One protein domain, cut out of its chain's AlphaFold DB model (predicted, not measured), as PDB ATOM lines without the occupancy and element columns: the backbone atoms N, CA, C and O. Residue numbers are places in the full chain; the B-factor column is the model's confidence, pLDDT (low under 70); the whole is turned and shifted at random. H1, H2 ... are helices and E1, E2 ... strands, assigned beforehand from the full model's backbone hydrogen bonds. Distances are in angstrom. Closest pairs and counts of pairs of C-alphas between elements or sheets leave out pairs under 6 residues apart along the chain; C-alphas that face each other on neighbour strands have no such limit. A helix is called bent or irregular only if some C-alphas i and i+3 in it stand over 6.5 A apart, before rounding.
ATOM      1  N   GLU A   9     -18.235  54.916  16.820       89.94
ATOM      2  CA  GLU A   9     -17.103  55.469  16.082       89.94
ATOM      3  C   GLU A   9     -16.509  56.643  16.862       89.94
ATOM      4  O   GLU A   9     -15.320  56.626  17.174       89.94
ATOM      5  N   VAL A  10     -17.342  57.589  17.305       90.56
ATOM      6  CA  VAL A  10     -16.906  58.733  18.127       90.56
ATOM      7  C   VAL A  10     -16.253  58.279  19.437       90.56
ATOM      8  O   VAL A  10     -15.198  58.797  19.819       90.56
ATOM      9  N   ALA A  11     -16.833  57.286  20.117       90.56
ATOM     10  CA  ALA A  11     -16.261  56.703  21.328       90.56
ATOM     11  C   ALA A  11     -14.879  56.100  21.056       90.56
ATOM     12  O   ALA A  11     -13.945  56.311  21.830       90.56
ATOM     13  N   TYR A  12     -14.723  55.383  19.941       91.00
ATOM     14  CA  TYR A  12     -13.440  54.825  19.540       91.00
ATOM     15  C   TYR A  12     -12.396  55.917  19.284       91.00
ATOM     16  O   TYR A  12     -11.278  55.821  19.798       91.00
ATOM     17  N   GLU A  13     -12.742  56.973  18.544       91.31
ATOM     18  CA  GLU A  13     -11.812  58.065  18.226       91.31
ATOM     19  C   GLU A  13     -11.313  58.801  19.477       91.31
ATOM     20  O   GLU A  13     -10.135  59.172  19.544       91.31
ATOM     21  N   ALA A  14     -12.169  58.941  20.494       92.50
ATOM     22  CA  ALA A  14     -11.852  59.595  21.763       92.50
ATOM     23  C   ALA A  14     -10.863  58.813  22.656       92.50
ATOM     24  O   ALA A  14     -10.303  59.369  23.606       92.50
ATOM     25  N   LEU A  15     -10.620  57.528  22.376       91.44
ATOM     26  CA  LEU A  15      -9.666  56.714  23.132       91.44
ATOM     27  C   LEU A  15      -8.209  57.083  22.817       91.44
ATOM     28  O   LEU A  15      -7.878  57.644  21.775       91.44
ATOM     29  N   SER A  16      -7.287  56.727  23.715       92.31
ATOM     30  CA  SER A  16      -5.852  56.846  23.423       92.31
ATOM     31  C   SER A  16      -5.441  55.864  22.321       92.31
ATOM     32  O   SER A  16      -6.060  54.816  22.151       92.31
ATOM     33  N   ALA A  17      -4.348  56.153  21.602       89.12
ATOM     34  CA  ALA A  17      -3.823  55.230  20.591       89.12
ATOM     35  C   ALA A  17      -3.521  53.837  21.174       89.12
ATOM     36  O   ALA A  17      -3.859  52.829  20.563       89.12
ATOM     37  N   GLY A  18      -2.970  53.778  22.393       88.00
ATOM     38  CA  GLY A  18      -2.724  52.515  23.090       88.00
ATOM     39  C   GLY A  18      -4.006  51.729  23.377       88.00
ATOM     40  O   GLY A  18      -4.049  50.530  23.109       88.00
ATOM     41  N   ALA A  19      -5.061  52.395  23.857       89.06
ATOM     42  CA  ALA A  19      -6.354  51.758  24.102       89.06
ATOM     43  C   ALA A  19      -7.006  51.271  22.799       89.06
ATOM     44  O   ALA A  19      -7.459  50.131  22.734       89.06
ATOM     45  N   ARG A  20      -6.986  52.089  21.741       91.38
ATOM     46  CA  ARG A  20      -7.516  51.720  20.418       91.38
ATOM     47  C   ARG A  20      -6.833  50.486  19.836       91.38
ATOM     48  O   ARG A  20      -7.518  49.573  19.379       91.38
ATOM     49  N   LEU A  21      -5.501  50.433  19.890       88.94
ATOM     50  CA  LEU A  21      -4.726  49.279  19.429       88.94
ATOM     51  C   LEU A  21      -4.985  48.042  20.294       88.94
ATOM     52  O   LEU A  21      -5.140  46.947  19.761       88.94
ATOM     53  N   ALA A  22      -5.063  48.201  21.618       87.38
ATOM     54  CA  ALA A  22      -5.353  47.097  22.527       87.38
ATOM     55  C   ALA A  22      -6.734  46.479  22.261       87.38
ATOM     56  O   ALA A  22      -6.849  45.257  22.193       87.38
ATOM     57  N   LEU A  23      -7.751  47.318  22.052       88.44
ATOM     58  CA  LEU A  23      -9.107  46.882  21.723       88.44
ATOM     59  C   LEU A  23      -9.188  46.213  20.350       88.44
ATOM     60  O   LEU A  23      -9.763  45.138  20.226       88.44
ATOM     61  N   LEU A  24      -8.561  46.794  19.322       87.94
ATOM     62  CA  LEU A  24      -8.517  46.180  17.991       87.94
ATOM     63  C   LEU A  24      -7.727  44.867  17.955       87.94
ATOM     64  O   LEU A  24      -7.946  44.051  17.056       87.94
ATOM     65  N   ARG A  25      -6.772  44.681  18.871       86.06
ATOM     66  CA  ARG A  25      -5.985  43.448  18.976       86.06
ATOM     67  C   ARG A  25      -6.799  42.301  19.560       86.06
ATOM     68  O   ARG A  25      -6.550  41.160  19.185       86.06
ATOM     69  N   ASN A  26      -7.715  42.589  20.481       81.81
ATOM     70  CA  ASN A  26      -8.512  41.570  21.146       81.81
ATOM     71  C   ASN A  26     -10.014  41.816  20.927       81.81
ATOM     72  O   ASN A  26     -10.656  42.472  21.751       81.81
ATOM     73  N   PRO A  27     -10.589  41.281  19.833       64.25
ATOM     74  CA  PRO A  27     -12.003  41.467  19.519       64.25
ATOM     75  C   PRO A  27     -12.941  40.750  20.500       64.25
ATOM     76  O   PRO A  27     -14.125  41.067  20.527       64.25
ATOM     77  N   GLU A  28     -12.435  39.836  21.338       68.50
ATOM     78  CA  GLU A  28     -13.199  39.247  22.452       68.50
ATOM     79  C   GLU A  28     -13.436  40.260  23.588       68.50
ATOM     80  O   GLU A  28     -14.145  39.979  24.552       68.50
ATOM     81  N   GLY A  29     -12.840  41.452  23.482       71.06
ATOM     82  CA  GLY A  29     -13.091  42.583  24.362       71.06
ATOM     83  C   GLY A  29     -12.240  42.590  25.626       71.06
ATOM     84  O   GLY A  29     -12.428  43.482  26.449       71.06
ATOM     85  N   ILE A  30     -11.304  41.651  25.816       81.31
ATOM     86  CA  ILE A  30     -10.437  41.643  27.006       81.31
ATOM     87  C   ILE A  30      -9.470  42.829  26.941       81.31
ATOM     88  O   ILE A  30      -8.583  42.897  26.085       81.31
ATOM     89  N   MET A  31      -9.622  43.752  27.886       83.00
ATOM     90  CA  MET A  31      -8.845  44.983  27.945       83.00
ATOM     91  C   MET A  31      -7.669  44.882  28.916       83.00
ATOM     92  O   MET A  31      -7.831  44.385  30.034       83.00
ATOM     93  N   PRO A  32      -6.499  45.440  28.557       83.12
ATOM     94  CA  PRO A  32      -5.423  45.644  29.513       83.12
ATOM     95  C   PRO A  32      -5.861  46.565  30.669       83.12
ATOM     96  O   PRO A  32      -6.497  47.594  30.407       83.12
ATOM     97  N   PRO A  33      -5.480  46.272  31.929       83.62
ATOM     98  CA  PRO A  33      -5.972  47.001  33.102       83.62
ATOM     99  C   PRO A  33      -5.733  48.509  33.059       83.62
ATOM    100  O   PRO A  33      -6.577  49.296  33.486       83.62
ATOM    101  N   GLN A  34      -4.612  48.929  32.469       86.94
ATOM    102  CA  GLN A  34      -4.235  50.334  32.341       86.94
ATOM    103  C   GLN A  34      -5.197  51.168  31.479       86.94
ATOM    104  O   GLN A  34      -5.188  52.392  31.590       86.94
ATOM    105  N   PHE A  35      -6.020  50.540  30.630       89.00
ATOM    106  CA  PHE A  35      -6.968  51.240  29.756       89.00
ATOM    107  C   PHE A  35      -8.413  51.192  30.259       89.00
ATOM    108  O   PHE A  35      -9.243  51.953  29.766       89.00
ATOM    109  N   ILE A  36      -8.719  50.367  31.269       86.62
ATOM    110  CA  ILE A  36     -10.090  50.169  31.765       86.62
ATOM    111  C   ILE A  36     -10.707  51.490  32.237       86.62
ATOM    112  O   ILE A  36     -11.801  51.841  31.805       86.62
ATOM    113  N   GLY A  37      -9.984  52.263  33.055       86.38
ATOM    114  CA  GLY A  37     -10.477  53.554  33.547       86.38
ATOM    115  C   GLY A  37     -10.758  54.563  32.426       86.38
ATOM    116  O   GLY A  37     -11.754  55.278  32.484       86.38
ATOM    117  N   GLN A  38      -9.931  54.581  31.373       89.69
ATOM    118  CA  GLN A  38     -10.165  55.438  30.206       89.69
ATOM    119  C   GLN A  38     -11.424  55.011  29.448       89.69
ATOM    120  O   GLN A  38     -12.239  55.855  29.085       89.69
ATOM    121  N   VAL A  39     -11.593  53.710  29.216       87.19
ATOM    122  CA  VAL A  39     -12.752  53.183  28.492       87.19
ATOM    123  C   VAL A  39     -14.040  53.438  29.267       87.19
ATOM    124  O   VAL A  39     -15.008  53.899  28.674       87.19
ATOM    125  N   MET A  40     -14.040  53.247  30.589       87.06
ATOM    126  CA  MET A  40     -15.187  53.587  31.438       87.06
ATOM    127  C   MET A  40     -15.524  55.083  31.396       87.06
ATOM    128  O   MET A  40     -16.698  55.443  31.417       87.06
ATOM    129  N   ALA A  41     -14.513  55.954  31.327       87.94
ATOM    130  CA  ALA A  41     -14.719  57.399  31.248       87.94
ATOM    131  C   ALA A  41     -15.300  57.848  29.896       87.94
ATOM    132  O   ALA A  41     -16.083  58.791  29.860       87.94
ATOM    133  N   VAL A  42     -14.924  57.184  28.798       87.94
ATOM    134  CA  VAL A  42     -15.372  57.530  27.436       87.94
ATOM    135  C   VAL A  42     -16.696  56.860  27.075       87.94
ATOM    136  O   VAL A  42     -17.559  57.494  26.486       87.94
ATOM    137  N   CYS A  43     -16.854  55.582  27.411       84.62
ATOM    138  CA  CYS A  43     -17.975  54.749  26.966       84.62
ATOM    139  C   CYS A  43     -19.045  54.565  28.050       84.62
ATOM    140  O   CYS A  43     -20.103  54.006  27.786       84.62
ATOM    141  N   GLY A  44     -18.770  55.009  29.275       84.50
ATOM    142  CA  GLY A  44     -19.617  54.750  30.431       84.50
ATOM    143  C   GLY A  44     -19.274  53.437  31.138       84.50
ATOM    144  O   GLY A  44     -18.636  52.528  30.603       84.50
ATOM    145  N   HIS A  45     -19.713  53.337  32.392       80.88
ATOM    146  CA  HIS A  45     -19.397  52.204  33.268       80.88
ATOM    147  C   HIS A  45     -20.071  50.906  32.799       80.88
ATOM    148  O   HIS A  45     -19.521  49.825  32.981       80.88
ATOM    149  N   SER A  46     -21.238  51.012  32.159       80.06
ATOM    150  CA  SER A  46     -22.004  49.882  31.624       80.06
ATOM    151  C   SER A  46     -21.327  49.171  30.453       80.06
ATOM    152  O   SER A  46     -21.696  48.043  30.141       80.06
ATOM    153  N   CYS A  47     -20.336  49.795  29.810       77.56
ATOM    154  CA  CYS A  47     -19.580  49.190  28.714       77.56
ATOM    155  C   CYS A  47     -18.469  48.249  29.191       77.56
ATOM    156  O   CYS A  47     -17.749  47.687  28.370       77.56
ATOM    157  N   VAL A  48     -18.291  48.079  30.502       81.00
ATOM    158  CA  VAL A  48     -17.180  47.318  31.070       81.00
ATOM    159  C   VAL A  48     -17.709  46.290  32.061       81.00
ATOM    160  O   VAL A  48     -18.150  46.630  33.156       81.00
ATOM    161  N   ALA A  49     -17.603  45.011  31.707       80.81
ATOM    162  CA  ALA A  49     -17.824  43.913  32.640       80.81
ATOM    163  C   ALA A  49     -16.489  43.521  33.275       80.81
ATOM    164  O   ALA A  49     -15.631  42.922  32.626       80.81
ATOM    165  N   GLY A  50     -16.291  43.901  34.536       73.94
ATOM    166  CA  GLY A  50     -15.046  43.673  35.265       73.94
ATOM    167  C   GLY A  50     -15.181  42.682  36.416       73.94
ATOM    168  O   GLY A  50     -16.227  42.601  37.055       73.94
ATOM    169  N   ILE A  51     -14.090  41.979  36.727       66.12
ATOM    170  CA  ILE A  51     -13.920  41.301  38.018       66.12
ATOM    171  C   ILE A  51     -13.192  42.289  38.935       66.12
ATOM    172  O   ILE A  51     -11.999  42.558  38.750       66.12
ATOM    173  N   SER A  52     -13.912  42.875  39.892       63.56
ATOM    174  CA  SER A  52     -13.322  43.735  40.920       63.56
ATOM    175  C   SER A  52     -13.090  42.947  42.213       63.56
ATOM    176  O   SER A  52     -13.886  42.096  42.603       63.56
ATOM    177  N   GLY A  53     -11.978  43.233  42.894       58.19
ATOM    178  CA  GLY A  53     -11.682  42.683  44.222       58.19
ATOM    179  C   GLY A  53     -12.374  43.439  45.365       58.19
ATOM    180  O   GLY A  53     -12.060  43.199  46.527       58.19
ATOM    181  N   GLY A  54     -13.266  44.384  45.051       60.09
ATOM    182  CA  GLY A  54     -13.916  45.275  46.008       60.09
ATOM    183  C   GLY A  54     -14.822  46.312  45.336       60.09
ATOM    184  O   GLY A  54     -14.935  46.355  44.110       60.09
ATOM    185  N   VAL A  55     -15.475  47.139  46.160       57.50
ATOM    186  CA  VAL A  55     -16.545  48.070  45.749       57.50
ATOM    187  C   VAL A  55     -16.011  49.314  45.014       57.50
ATOM    188  O   VAL A  55     -16.707  49.832  44.151       57.50
ATOM    189  N   ASP A  56     -14.757  49.719  45.262       58.50
ATOM    190  CA  ASP A  56     -14.168  50.970  44.733       58.50
ATOM    191  C   ASP A  56     -12.874  50.771  43.912       58.50
ATOM    192  O   ASP A  56     -12.110  51.709  43.679       58.50
ATOM    193  N   SER A  57     -12.573  49.544  43.481       63.16
ATOM    194  CA  SER A  57     -11.346  49.251  42.727       63.16
ATOM    195  C   SER A  57     -11.604  49.171  41.223       63.16
ATOM    196  O   SER A  57     -12.485  48.416  40.805       63.16
ATOM    197  N   VAL A  58     -10.773  49.847  40.414       64.44
ATOM    198  CA  VAL A  58     -10.689  49.592  38.963       64.44
ATOM    199  C   VAL A  58     -10.503  48.082  38.749       64.44
ATOM    200  O   VAL A  58      -9.641  47.493  39.414       64.44
ATOM    201  N   PRO A  59     -11.299  47.436  37.876       65.69
ATOM    202  CA  PRO A  59     -11.201  46.000  37.660       65.69
ATOM    203  C   PRO A  59      -9.777  45.585  37.287       65.69
ATOM    204  O   PRO A  59      -9.119  46.245  36.486       65.69
ATOM    205  N   GLN A  60      -9.301  44.468  37.839       70.12
ATOM    206  CA  GLN A  60      -7.998  43.906  37.454       70.12
ATOM    207  C   GLN A  60      -8.058  43.208  36.094       70.12
ATOM    208  O   GLN A  60      -7.033  42.965  35.467       70.12
ATOM    209  N   MET A  61      -9.267  42.878  35.649       72.94
ATOM    210  CA  MET A  61      -9.566  42.342  34.336       72.94
ATOM    211  C   MET A  61     -10.960  42.816  33.957       72.94
ATOM    212  O   MET A  61     -11.869  42.783  34.795       72.94
ATOM    213  N   ALA A  62     -11.127  43.255  32.714       82.00
ATOM    214  CA  ALA A  62     -12.437  43.610  32.211       82.00
ATOM    215  C   ALA A  62     -12.618  43.286  30.736       82.00
ATOM    216  O   ALA A  62     -11.665  43.290  29.953       82.00
ATOM    217  N   VAL A  63     -13.876  43.040  30.395       85.62
ATOM    218  CA  VAL A  63     -14.354  42.783  29.047       85.62
ATOM    219  C   VAL A  63     -15.180  43.978  28.586       85.62
ATOM    220  O   VAL A  63     -16.091  44.419  29.291       85.62
ATOM    221  N   LEU A  64     -14.854  44.500  27.407       86.88
ATOM    222  CA  LEU A  64     -15.631  45.519  26.718       86.88
ATOM    223  C   LEU A  64     -16.949  44.915  26.216       86.88
ATOM    224  O   LEU A  64     -16.958  43.934  25.472       86.88
ATOM    225  N   GLN A  65     -18.063  45.535  26.585       85.94
ATOM    226  CA  GLN A  65     -19.414  45.140  26.198       85.94
ATOM    227  C   GLN A  65     -20.195  46.329  25.632       85.94
ATOM    228  O   GLN A  65     -19.857  47.493  25.856       85.94
ATOM    229  N   GLY A  66     -21.265  46.027  24.898       84.69
ATOM    230  CA  GLY A  66     -22.162  47.029  24.328       84.69
ATOM    231  C   GLY A  66     -21.726  47.550  22.950       84.69
ATOM    232  O   GLY A  66     -20.900  46.919  22.285       84.69
ATOM    233  N   PRO A  67     -22.270  48.702  22.513       84.94
ATOM    234  CA  PRO A  67     -22.211  49.147  21.117       84.94
ATOM    235  C   PRO A  67     -20.797  49.293  20.549       84.94
ATOM    236  O   PRO A  67     -20.555  48.925  19.403       84.94
ATOM    237  N   LEU A  68     -19.840  49.778  21.351       86.50
ATOM    238  CA  LEU A  68     -18.446  49.887  20.918       86.50
ATOM    239  C   LEU A  68     -17.811  48.509  20.671       86.50
ATOM    240  O   LEU A  68     -17.058  48.347  19.716       86.50
ATOM    241  N   SER A  69     -18.127  47.515  21.504       87.56
ATOM    242  CA  SER A  69     -17.629  46.143  21.338       87.56
ATOM    243  C   SER A  69     -18.136  45.531  20.030       87.56
ATOM    244  O   SER A  69     -17.359  45.015  19.226       87.56
ATOM    245  N   GLU A  70     -19.439  45.668  19.768       88.69
ATOM    246  CA  GLU A  70     -20.080  45.176  18.543       88.69
ATOM    247  C   GLU A  70     -19.535  45.872  17.293       88.69
ATOM    248  O   GLU A  70     -19.179  45.208  16.317       88.69
ATOM    249  N   TYR A  71     -19.404  47.200  17.344       88.81
ATOM    250  CA  TYR A  71     -18.822  48.002  16.273       88.81
ATOM    251  C   TYR A  71     -17.395  47.560  15.939       88.81
ATOM    252  O   TYR A  71     -17.071  47.336  14.770       88.81
ATOM    253  N   LEU A  72     -16.546  47.384  16.956       89.62
ATOM    254  CA  LEU A  72     -15.167  46.949  16.754       89.62
ATOM    255  C   LEU A  72     -15.090  45.519  16.232       89.62
ATOM    256  O   LEU A  72     -14.286  45.267  15.339       89.62
ATOM    257  N   SER A  73     -15.937  44.610  16.713       89.19
ATOM    258  CA  SER A  73     -16.010  43.234  16.208       89.19
ATOM    259  C   SER A  73     -16.379  43.192  14.719       89.19
ATOM    260  O   SER A  73     -15.712  42.526  13.921       89.19
ATOM    261  N   GLN A  74     -17.379  43.978  14.305       90.00
ATOM    262  CA  GLN A  74     -17.783  44.086  12.901       90.00
ATOM    263  C   GLN A  74     -16.682  44.710  12.039       90.00
ATOM    264  O   GLN A  74     -16.301  44.133  11.017       90.00
ATOM    265  N   CYS A  75     -16.129  45.852  12.460       90.31
ATOM    266  CA  CYS A  75     -15.044  46.514  11.736       90.31
ATOM    267  C   CYS A  75     -13.831  45.599  11.605       90.31
ATOM    268  O   CYS A  75     -13.242  45.503  10.531       90.31
ATOM    269  N   ARG A  76     -13.484  44.882  12.676       90.19
ATOM    270  CA  ARG A  76     -12.380  43.929  12.695       90.19
ATOM    271  C   ARG A  76     -12.572  42.827  11.661       90.19
ATOM    272  O   ARG A  76     -11.681  42.616  10.845       90.19
ATOM    273  N   CYS A  77     -13.743  42.195  11.646       89.94
ATOM    274  CA  CYS A  77     -14.083  41.158  10.675       89.94
ATOM    275  C   CYS A  77     -13.951  41.663   9.228       89.94
ATOM    276  O   CYS A  77     -13.332  41.013   8.382       89.94
ATOM    277  N   VAL A  78     -14.475  42.860   8.946       91.44
ATOM    278  CA  VAL A  78     -14.401  43.468   7.611       91.44
ATOM    279  C   VAL A  78     -12.959  43.824   7.230       91.44
ATOM    280  O   VAL A  78     -12.550  43.576   6.094       91.44
ATOM    281  N   LEU A  79     -12.170  44.368   8.160       90.81
ATOM    282  CA  LEU A  79     -10.759  44.701   7.944       90.81
ATOM    283  C   LEU A  79      -9.908  43.448   7.712       90.81
ATOM    284  O   LEU A  79      -9.065  43.454   6.817       90.81
ATOM    285  N   ASP A  80     -10.160  42.364   8.446       90.44
ATOM    286  CA  ASP A  80      -9.492  41.078   8.238       90.44
ATOM    287  C   ASP A  80      -9.850  40.475   6.877       90.44
ATOM    288  O   ASP A  80      -8.961  40.043   6.139       90.44
ATOM    289  N   ALA A  81     -11.125  40.501   6.484       90.75
ATOM    290  CA  ALA A  81     -11.550  40.053   5.160       90.75
ATOM    291  C   ALA A  81     -10.909  40.889   4.040       90.75
ATOM    292  O   ALA A  81     -10.388  40.333   3.070       90.75
ATOM    293  N   TRP A  82     -10.888  42.217   4.187       91.56
ATOM    294  CA  TRP A  82     -10.222  43.117   3.248       91.56
ATOM    295  C   TRP A  82      -8.733  42.820   3.150       91.56
ATOM    296  O   TRP A  82      -8.244  42.564   2.051       91.56
ATOM    297  N   TRP A  83      -8.026  42.765   4.277       89.56
ATOM    298  CA  TRP A  83      -6.603  42.450   4.315       89.56
ATOM    299  C   TRP A  83      -6.311  41.115   3.627       89.56
ATOM    300  O   TRP A  83      -5.407  41.024   2.792       89.56
ATOM    301  N   ASN A  84      -7.134  40.100   3.896       89.38
ATOM    302  CA  ASN A  84      -7.015  38.775   3.299       89.38
ATOM    303  C   ASN A  84      -7.380  38.727   1.807       89.38
ATOM    304  O   ASN A  84      -6.870  37.864   1.091       89.38
ATOM    305  N   SER A  85      -8.182  39.668   1.310       89.25
ATOM    306  CA  SER A  85      -8.473  39.809  -0.123       89.25
ATOM    307  C   SER A  85      -7.315  40.426  -0.919       89.25
ATOM    308  O   SER A  85      -7.205  40.207  -2.127       89.25
ATOM    309  N   LEU A  86      -6.422  41.178  -0.259       86.56
ATOM    310  CA  LEU A  86      -5.276  41.806  -0.916       86.56
ATOM    311  C   LEU A  86      -4.256  40.758  -1.364       86.56
ATOM    312  O   LEU A  86      -3.947  39.815  -0.628       86.56
ATOM    313  N   THR A  87      -3.659  40.972  -2.538       86.06
ATOM    314  CA  THR A  87      -2.552  40.137  -3.021       86.06
ATOM    315  C   THR A  87      -1.324  40.285  -2.112       86.06
ATOM    316  O   THR A  87      -1.123  41.348  -1.515       86.06
ATOM    317  N   PRO A  88      -0.441  39.269  -2.031       83.19
ATOM    318  CA  PRO A  88       0.792  39.370  -1.245       83.19
ATOM    319  C   PRO A  88       1.650  40.590  -1.613       83.19
ATOM    320  O   PRO A  88       2.233  41.224  -0.738       83.19
ATOM    321  N   GLN A  89       1.673  40.962  -2.899       80.50
ATOM    322  CA  GLN A  89       2.382  42.145  -3.392       80.50
ATOM    323  C   GLN A  89       1.781  43.445  -2.840       80.50
ATOM    324  O   GLN A  89       2.522  44.298  -2.360       80.50
ATOM    325  N   LEU A  90       0.451  43.584  -2.841       78.75
ATOM    326  CA  LEU A  90      -0.220  44.759  -2.274       78.75
ATOM    327  C   LEU A  90       0.014  44.868  -0.762       78.75
ATOM    328  O   LEU A  90       0.317  45.951  -0.267       78.75
ATOM    329  N   ARG A  91      -0.042  43.748  -0.030       81.12
ATOM    330  CA  ARG A  91       0.261  43.737   1.413       81.12
ATOM    331  C   ARG A  91       1.701  44.152   1.700       81.12
ATOM    332  O   ARG A  91       1.930  44.900   2.645       81.12
ATOM    333  N   ALA A  92       2.659  43.695   0.891       76.88
ATOM    334  CA  ALA A  92       4.063  44.078   1.032       76.88
ATOM    335  C   ALA A  92       4.265  45.587   0.825       76.88
ATOM    336  O   ALA A  92       4.980  46.213   1.602       76.88
ATOM    337  N   VAL A  93       3.581  46.184  -0.158       75.81
ATOM    338  CA  VAL A  93       3.627  47.636  -0.399       75.81
ATOM    339  C   VAL A  93       3.036  48.424   0.775       75.81
ATOM    340  O   VAL A  93       3.594  49.455   1.142       75.81
ATOM    341  N   ILE A  94       1.952  47.934   1.388       75.56
ATOM    342  CA  ILE A  94       1.296  48.587   2.535       75.56
ATOM    343  C   ILE A  94       2.107  48.436   3.836       75.56
ATOM    344  O   ILE A  94       2.149  49.365   4.640       75.56
ATOM    345  N   ARG A  95       2.758  47.284   4.062       64.12
ATOM    346  CA  ARG A  95       3.530  46.995   5.290       64.12
ATOM    347  C   ARG A  95       4.773  47.859   5.469       64.12
ATOM    348  O   ARG A  95       5.294  47.917   6.579       64.12
ATOM    349  N   CYS A  96       5.249  48.531   4.426       55.59
ATOM    350  CA  CYS A  96       6.368  49.461   4.527       55.59
ATOM    351  C   CYS A  96       5.946  50.758   5.241       55.59
ATOM    352  O   CYS A  96       5.855  51.825   4.641       55.59
ATOM    353  N   ARG A  97       5.696  50.663   6.550       49.62
ATOM    354  CA  ARG A  97       5.811  51.787   7.477       49.62
ATOM    355  C   ARG A  97       7.302  51.937   7.761       49.62
ATOM    356  O   ARG A  97       7.898  51.091   8.425       49.62
ATOM    357  N   GLU A  98       7.909  52.967   7.190       47.34
ATOM    358  CA  GLU A  98       9.306  53.312   7.421       47.34
ATOM    359  C   GLU A  98       9.542  53.615   8.910       47.34
ATOM    360  O   GLU A  98       9.340  54.725   9.386       47.34
ATOM    361  N   ALA A  99      10.044  52.627   9.646       45.50
ATOM    362  CA  ALA A  99      11.200  52.873  10.491       45.50
ATOM    363  C   ALA A  99      12.429  52.796   9.575       45.50
ATOM    364  O   ALA A  99      13.152  51.804   9.578       45.50
ATOM    365  N   VAL A 100      12.614  53.791   8.708       45.88
ATOM    366  CA  VAL A 100      13.856  53.927   7.944       45.88
ATOM    367  C   VAL A 100      14.705  54.923   8.716       45.88
ATOM    368  O   VAL A 100      14.322  56.087   8.826       45.88
ATOM    369  N   PRO A 101      15.826  54.488   9.318       44.09
ATOM    370  CA  PRO A 101      16.813  55.423   9.824       44.09
ATOM    371  C   PRO A 101      17.218  56.345   8.673       44.09
ATOM    372  O   PRO A 101      17.507  55.858   7.579       44.09
ATOM    373  N   GLU A 102      17.290  57.653   8.924       52.19
ATOM    374  CA  GLU A 102      17.668  58.697   7.949       52.19
ATOM    375  C   GLU A 102      19.027  58.446   7.247       52.19
ATOM    376  O   GLU A 102      19.416  59.179   6.343       52.19
ATOM    377  N   SER A 103      19.762  57.400   7.636       49.94
ATOM    378  CA  SER A 103      21.082  57.031   7.133       49.94
ATOM    379  C   SER A 103      21.105  56.043   5.955       49.94
ATOM    380  O   SER A 103      22.188  55.787   5.428       49.94
ATOM    381  N   LEU A 104      19.974  55.494   5.494       47.78
ATOM    382  CA  LEU A 104      19.948  54.568   4.349       47.78
ATOM    383  C   LEU A 104      19.352  55.229   3.103       47.78
ATOM    384  O   LEU A 104      18.188  55.046   2.766       47.78
ATOM    385  N   GLY A 105      20.204  55.946   2.366       46.22
ATOM    386  CA  GLY A 105      19.954  56.400   0.993       46.22
ATOM    387  C   GLY A 105      19.910  55.251  -0.024       46.22
ATOM    388  O   GLY A 105      20.604  55.292  -1.038       46.22
ATOM    389  N   LEU A 106      19.128  54.207   0.250       44.25
ATOM    390  CA  LEU A 106      18.840  53.128  -0.686       44.25
ATOM    391  C   LEU A 106      17.417  53.304  -1.198       44.25
ATOM    392  O   LEU A 106      16.479  53.421  -0.421       44.25
ATOM    393  N   GLN A 107      17.309  53.353  -2.523       46.28
ATOM    394  CA  GLN A 107      16.096  53.499  -3.318       46.28
ATOM    395  C   GLN A 107      14.963  52.585  -2.831       46.28
ATOM    396  O   GLN A 107      14.785  51.475  -3.335       46.28
ATOM    397  N   LEU A 108      14.180  53.053  -1.864       50.06
ATOM    398  CA  LEU A 108      12.943  52.391  -1.504       50.06
ATOM    399  C   LEU A 108      11.969  52.567  -2.677       50.06
ATOM    400  O   LEU A 108      11.841  53.676  -3.215       50.06
ATOM    401  N   PRO A 109      11.336  51.479  -3.153       52.50
ATOM    402  CA  PRO A 109      10.345  51.572  -4.212       52.50
ATOM    403  C   PRO A 109       9.272  52.573  -3.789       52.50
ATOM    404  O   PRO A 109       8.867  52.571  -2.633       52.50
ATOM    405  N   LYS A 110       8.819  53.431  -4.716       56.91
ATOM    406  CA  LYS A 110       7.769  54.435  -4.467       56.91
ATOM    407  C   LYS A 110       6.601  53.794  -3.707       56.91
ATOM    408  O   LYS A 110       5.798  53.074  -4.300       56.91
ATOM    409  N   HIS A 111       6.523  54.044  -2.403       57.84
ATOM    410  CA  HIS A 111       5.470  53.498  -1.565       57.84
ATOM    411  C   HIS A 111       4.162  54.205  -1.899       57.84
ATOM    412  O   HIS A 111       4.095  55.431  -1.975       57.84
ATOM    413  N   THR A 112       3.117  53.420  -2.140       63.31
ATOM    414  CA  THR A 112       1.770  53.966  -2.292       63.31
ATOM    415  C   THR A 112       1.213  54.173  -0.887       63.31
ATOM    416  O   THR A 112       1.195  53.206  -0.121       63.31
ATOM    417  N   PRO A 113       0.791  55.393  -0.504       68.56
ATOM    418  CA  PRO A 113       0.184  55.596   0.802       68.56
ATOM    419  C   PRO A 113      -1.057  54.709   0.902       68.56
ATOM    420  O   PRO A 113      -1.818  54.594  -0.059       68.56
ATOM    421  N   TRP A 114      -1.283  54.081   2.056       71.50
ATOM    422  CA  TRP A 114      -2.437  53.194   2.238       71.50
ATOM    423  C   TRP A 114      -3.773  53.914   1.984       71.50
ATOM    424  O   TRP A 114      -4.733  53.281   1.565       71.50
ATOM    425  N   THR A 115      -3.816  55.242   2.155       72.56
ATOM    426  CA  THR A 115      -4.975  56.096   1.846       72.56
ATOM    427  C   THR A 115      -5.329  56.149   0.358       72.56
ATOM    428  O   THR A 115      -6.430  56.569   0.018       72.56
ATOM    429  N   ALA A 116      -4.426  55.733  -0.534       71.19
ATOM    430  CA  ALA A 116      -4.701  55.588  -1.963       71.19
ATOM    431  C   ALA A 116      -5.292  54.210  -2.323       71.19
ATOM    432  O   ALA A 116      -5.663  53.984  -3.474       71.19
ATOM    433  N   VAL A 117      -5.382  53.289  -1.359       75.50
ATOM    434  CA  VAL A 117      -6.068  52.002  -1.510       75.50
ATOM    435  C   VAL A 117      -7.501  52.164  -1.007       75.50
ATOM    436  O   VAL A 117      -7.731  52.785   0.025       75.50
ATOM    437  N   SER A 118      -8.476  51.596  -1.720       80.19
ATOM    438  CA  SER A 118      -9.859  51.557  -1.234       80.19
ATOM    439  C   SER A 118      -9.928  50.713   0.040       80.19
ATOM    440  O   SER A 118      -9.588  49.526   0.017       80.19
ATOM    441  N   THR A 119     -10.371  51.316   1.140       81.25
ATOM    442  CA  THR A 119     -10.402  50.686   2.464       81.25
ATOM    443  C   THR A 119     -11.824  50.636   3.011       81.25
ATOM    444  O   THR A 119     -12.569  51.602   2.837       81.25
ATOM    445  N   PRO A 120     -12.224  49.543   3.678       76.12
ATOM    446  CA  PRO A 120     -13.456  49.524   4.444       76.12
ATOM    447  C   PRO A 120     -13.222  50.183   5.808       76.12
ATOM    448  O   PRO A 120     -12.115  50.118   6.336       76.12
ATOM    449  N   CYS A 121     -14.264  50.766   6.395       85.75
ATOM    450  CA  CYS A 121     -14.209  51.495   7.670       85.75
ATOM    451  C   CYS A 121     -13.475  52.848   7.599       85.75
ATOM    452  O   CYS A 121     -12.932  53.256   6.570       85.75
ATOM    453  N   SER A 122     -13.514  53.570   8.718       87.69
ATOM    454  CA  SER A 122     -12.927  54.900   8.837       87.69
ATOM    455  C   SER A 122     -11.404  54.877   8.721       87.69
ATOM    456  O   SER A 122     -10.730  53.891   9.039       87.69
ATOM    457  N   HIS A 123     -10.836  56.005   8.294       86.75
ATOM    458  CA  HIS A 123      -9.391  56.147   8.127       86.75
ATOM    459  C   HIS A 123      -8.611  55.847   9.416       86.75
ATOM    460  O   HIS A 123      -7.517  55.282   9.352       86.75
ATOM    461  N   LEU A 124      -9.158  56.195  10.585       87.81
ATOM    462  CA  LEU A 124      -8.504  55.938  11.865       87.81
ATOM    463  C   LEU A 124      -8.407  54.438  12.164       87.81
ATOM    464  O   LEU A 124      -7.329  53.957  12.513       87.81
ATOM    465  N   LEU A 125      -9.505  53.702  11.977       89.50
ATOM    466  CA  LEU A 125      -9.551  52.252  12.178       89.50
ATOM    467  C   LEU A 125      -8.592  51.522  11.245       89.50
ATOM    468  O   LEU A 125      -7.846  50.652  11.686       89.50
ATOM    469  N   VAL A 126      -8.572  51.905   9.967       89.69
ATOM    470  CA  VAL A 126      -7.655  51.321   8.982       89.69
ATOM    471  C   VAL A 126      -6.207  51.590   9.379       89.69
ATOM    472  O   VAL A 126      -5.383  50.677   9.355       89.69
ATOM    473  N   ARG A 127      -5.883  52.821   9.790       88.81
ATOM    474  CA  ARG A 127      -4.536  53.170  10.255       88.81
ATOM    475  C   ARG A 127      -4.112  52.301  11.438       88.81
ATOM    476  O   ARG A 127      -3.013  51.748  11.408       88.81
ATOM    477  N   ASP A 128      -4.958  52.192  12.456       89.50
ATOM    478  CA  ASP A 128      -4.652  51.448  13.680       89.50
ATOM    479  C   ASP A 128      -4.593  49.932  13.405       89.50
ATOM    480  O   ASP A 128      -3.733  49.230  13.937       89.50
ATOM    481  N   TYR A 129      -5.414  49.424  12.484       89.38
ATOM    482  CA  TYR A 129      -5.335  48.048  11.994       89.38
ATOM    483  C   TYR A 129      -4.014  47.755  11.273       89.38
ATOM    484  O   TYR A 129      -3.364  46.742  11.537       89.38
ATOM    485  N   LEU A 130      -3.581  48.643  10.376       86.56
ATOM    486  CA  LEU A 130      -2.301  48.500   9.677       86.56
ATOM    487  C   LEU A 130      -1.114  48.609  10.637       86.56
ATOM    488  O   LEU A 130      -0.117  47.908  10.464       86.56
ATOM    489  N   GLU A 131      -1.229  49.443  11.668       85.94
ATOM    490  CA  GLU A 131      -0.254  49.517  12.752       85.94
ATOM    491  C   GLU A 131      -0.158  48.189  13.509       85.94
ATOM    492  O   GLU A 131       0.951  47.689  13.695       85.94
ATOM    493  N   LEU A 132      -1.285  47.544  13.833       84.62
ATOM    494  CA  LEU A 132      -1.278  46.190  14.396       84.62
ATOM    495  C   LEU A 132      -0.602  45.179  13.461       84.62
ATOM    496  O   LEU A 132       0.280  44.446  13.903       84.62
ATOM    497  N   GLN A 133      -0.942  45.180  12.168       83.19
ATOM    498  CA  GLN A 133      -0.323  44.292  11.173       83.19
ATOM    499  C   GLN A 133       1.197  44.496  11.053       83.19
ATOM    500  O   GLN A 133       1.929  43.537  10.803       83.19
ATOM    501  N   ALA A 134       1.685  45.728  11.234       77.69
ATOM    502  CA  ALA A 134       3.109  46.056  11.176       77.69
ATOM    503  C   ALA A 134       3.898  45.542  12.391       77.69
ATOM    504  O   ALA A 134       5.088  45.262  12.265       77.69
ATOM    505  N   THR A 135       3.258  45.366  13.551       72.12
ATOM    506  CA  THR A 135       3.939  44.839  14.750       72.12
ATOM    507  C   THR A 135       4.295  43.354  14.658       72.12
ATOM    508  O   THR A 135       4.980  42.843  15.541       72.12
ATOM    509  N   GLY A 136       3.844  42.639  13.618       63.00
ATOM    510  CA  GLY A 136       4.133  41.210  13.433       63.00
ATOM    511  C   GLY A 136       3.512  40.302  14.498       63.00
ATOM    512  O   GLY A 136       3.724  39.094  14.475       63.00
TER     513      GLY A 136
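What this domain is: This is residues 9 to 136 of the 140 residues of an uncharacterized protein of Rhodococcus imtechensis RKJ300 = JCM 13270 (UniProt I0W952). A long helix, H4, runs like a spine along much of an elongated body, with H1, H2 and H6 set crosswise on one side of it. A small head of H3 and the two-strand hairpin E1 and E2 lies at one end; H5 lies at the other, where residues 101 to 107 of a long unnamed loop stick out. The printed part has 128 residues, with six named helices and two named strands in the order H1, H2, H3, E1, E2, H4, H5, H6; the class is mostly helix, and the sheet, E1 - E2, is antiparallel. It is loose, with a radius of gyration of the C-alphas of 17.4 A, and spans 59 by 32 by 22 A.

Where its parts are: H1, residues 9 to 13, begins at C-alpha 9, (-17.103, 55.469, 16.082). H2 is residues 17 to 25, 12.1 A long. H3, residues 33 to 43, is 15.5 A long and irregular: C-alphas 34 and 37 are 7.1 A apart. E1 is residues 48 to 51 and E2 residues 61 to 64. H4, residues 67 to 85, is 27.0 A long and begins at C-alpha 67, (-22.211, 49.147, 21.117). H5 is residues 88 to 95. H6, residues 123 to 134, is 16.4 A long and ends at C-alpha 134, (3.109, 46.056, 11.176).

How they stand to each other: H1 touches H4, at its residues 68 to 71 alone; the closest C-alphas are those of Tyr 12 and Leu 68, 7.2 A. H2 and H4 only just touch, with 3 pairs of C-alphas within 8 A, the closest Leu 24 and Leu 72 at 6.8 A. H2 touches H6, closest at the C-alphas of Leu 21 and Asp 128, 6.1 A; at 71 degrees they are only just about perpendicular. H3 is close to H2 but not clearly touching it, the closest C-alphas being those of Ala 19 and Phe 35, 5.7 A. The C-alphas of Pro 33 in H3 and Met 61 in E2, their closest, are 6.0 A apart. In the hairpin E1 and E2, N 49 and O 63 are 2.9 A apart and N 63 and O 49 2.8 A, within hydrogen-bond range. H4 and H6 only just touch, with 3 pairs of C-alphas within 8 A, closest at Leu 79 and Val 126, 7.4 A; the tilt is steep, 61 degrees, the same way. H5 touches H6, about perpendicular at 74 degrees, closest at the C-alphas of Arg 95 and Ala 134, 6.0 A. Every O i to N i+4 pair is within hydrogen-bond range in H1, H2, H4, H5 and H6, and 5 of 7 in H3.

The domain as a whole: The two C-alphas farthest apart, those of Val 55 and Gln 107, are 59.2 A apart. The printed part has no cut. The link from H5 to H6, residues 96 to 122, is long. The mean pLDDT of the printed part is 78.0; residues 27 to 28, 51 to 59, 95 to 113 and 136 are under 70.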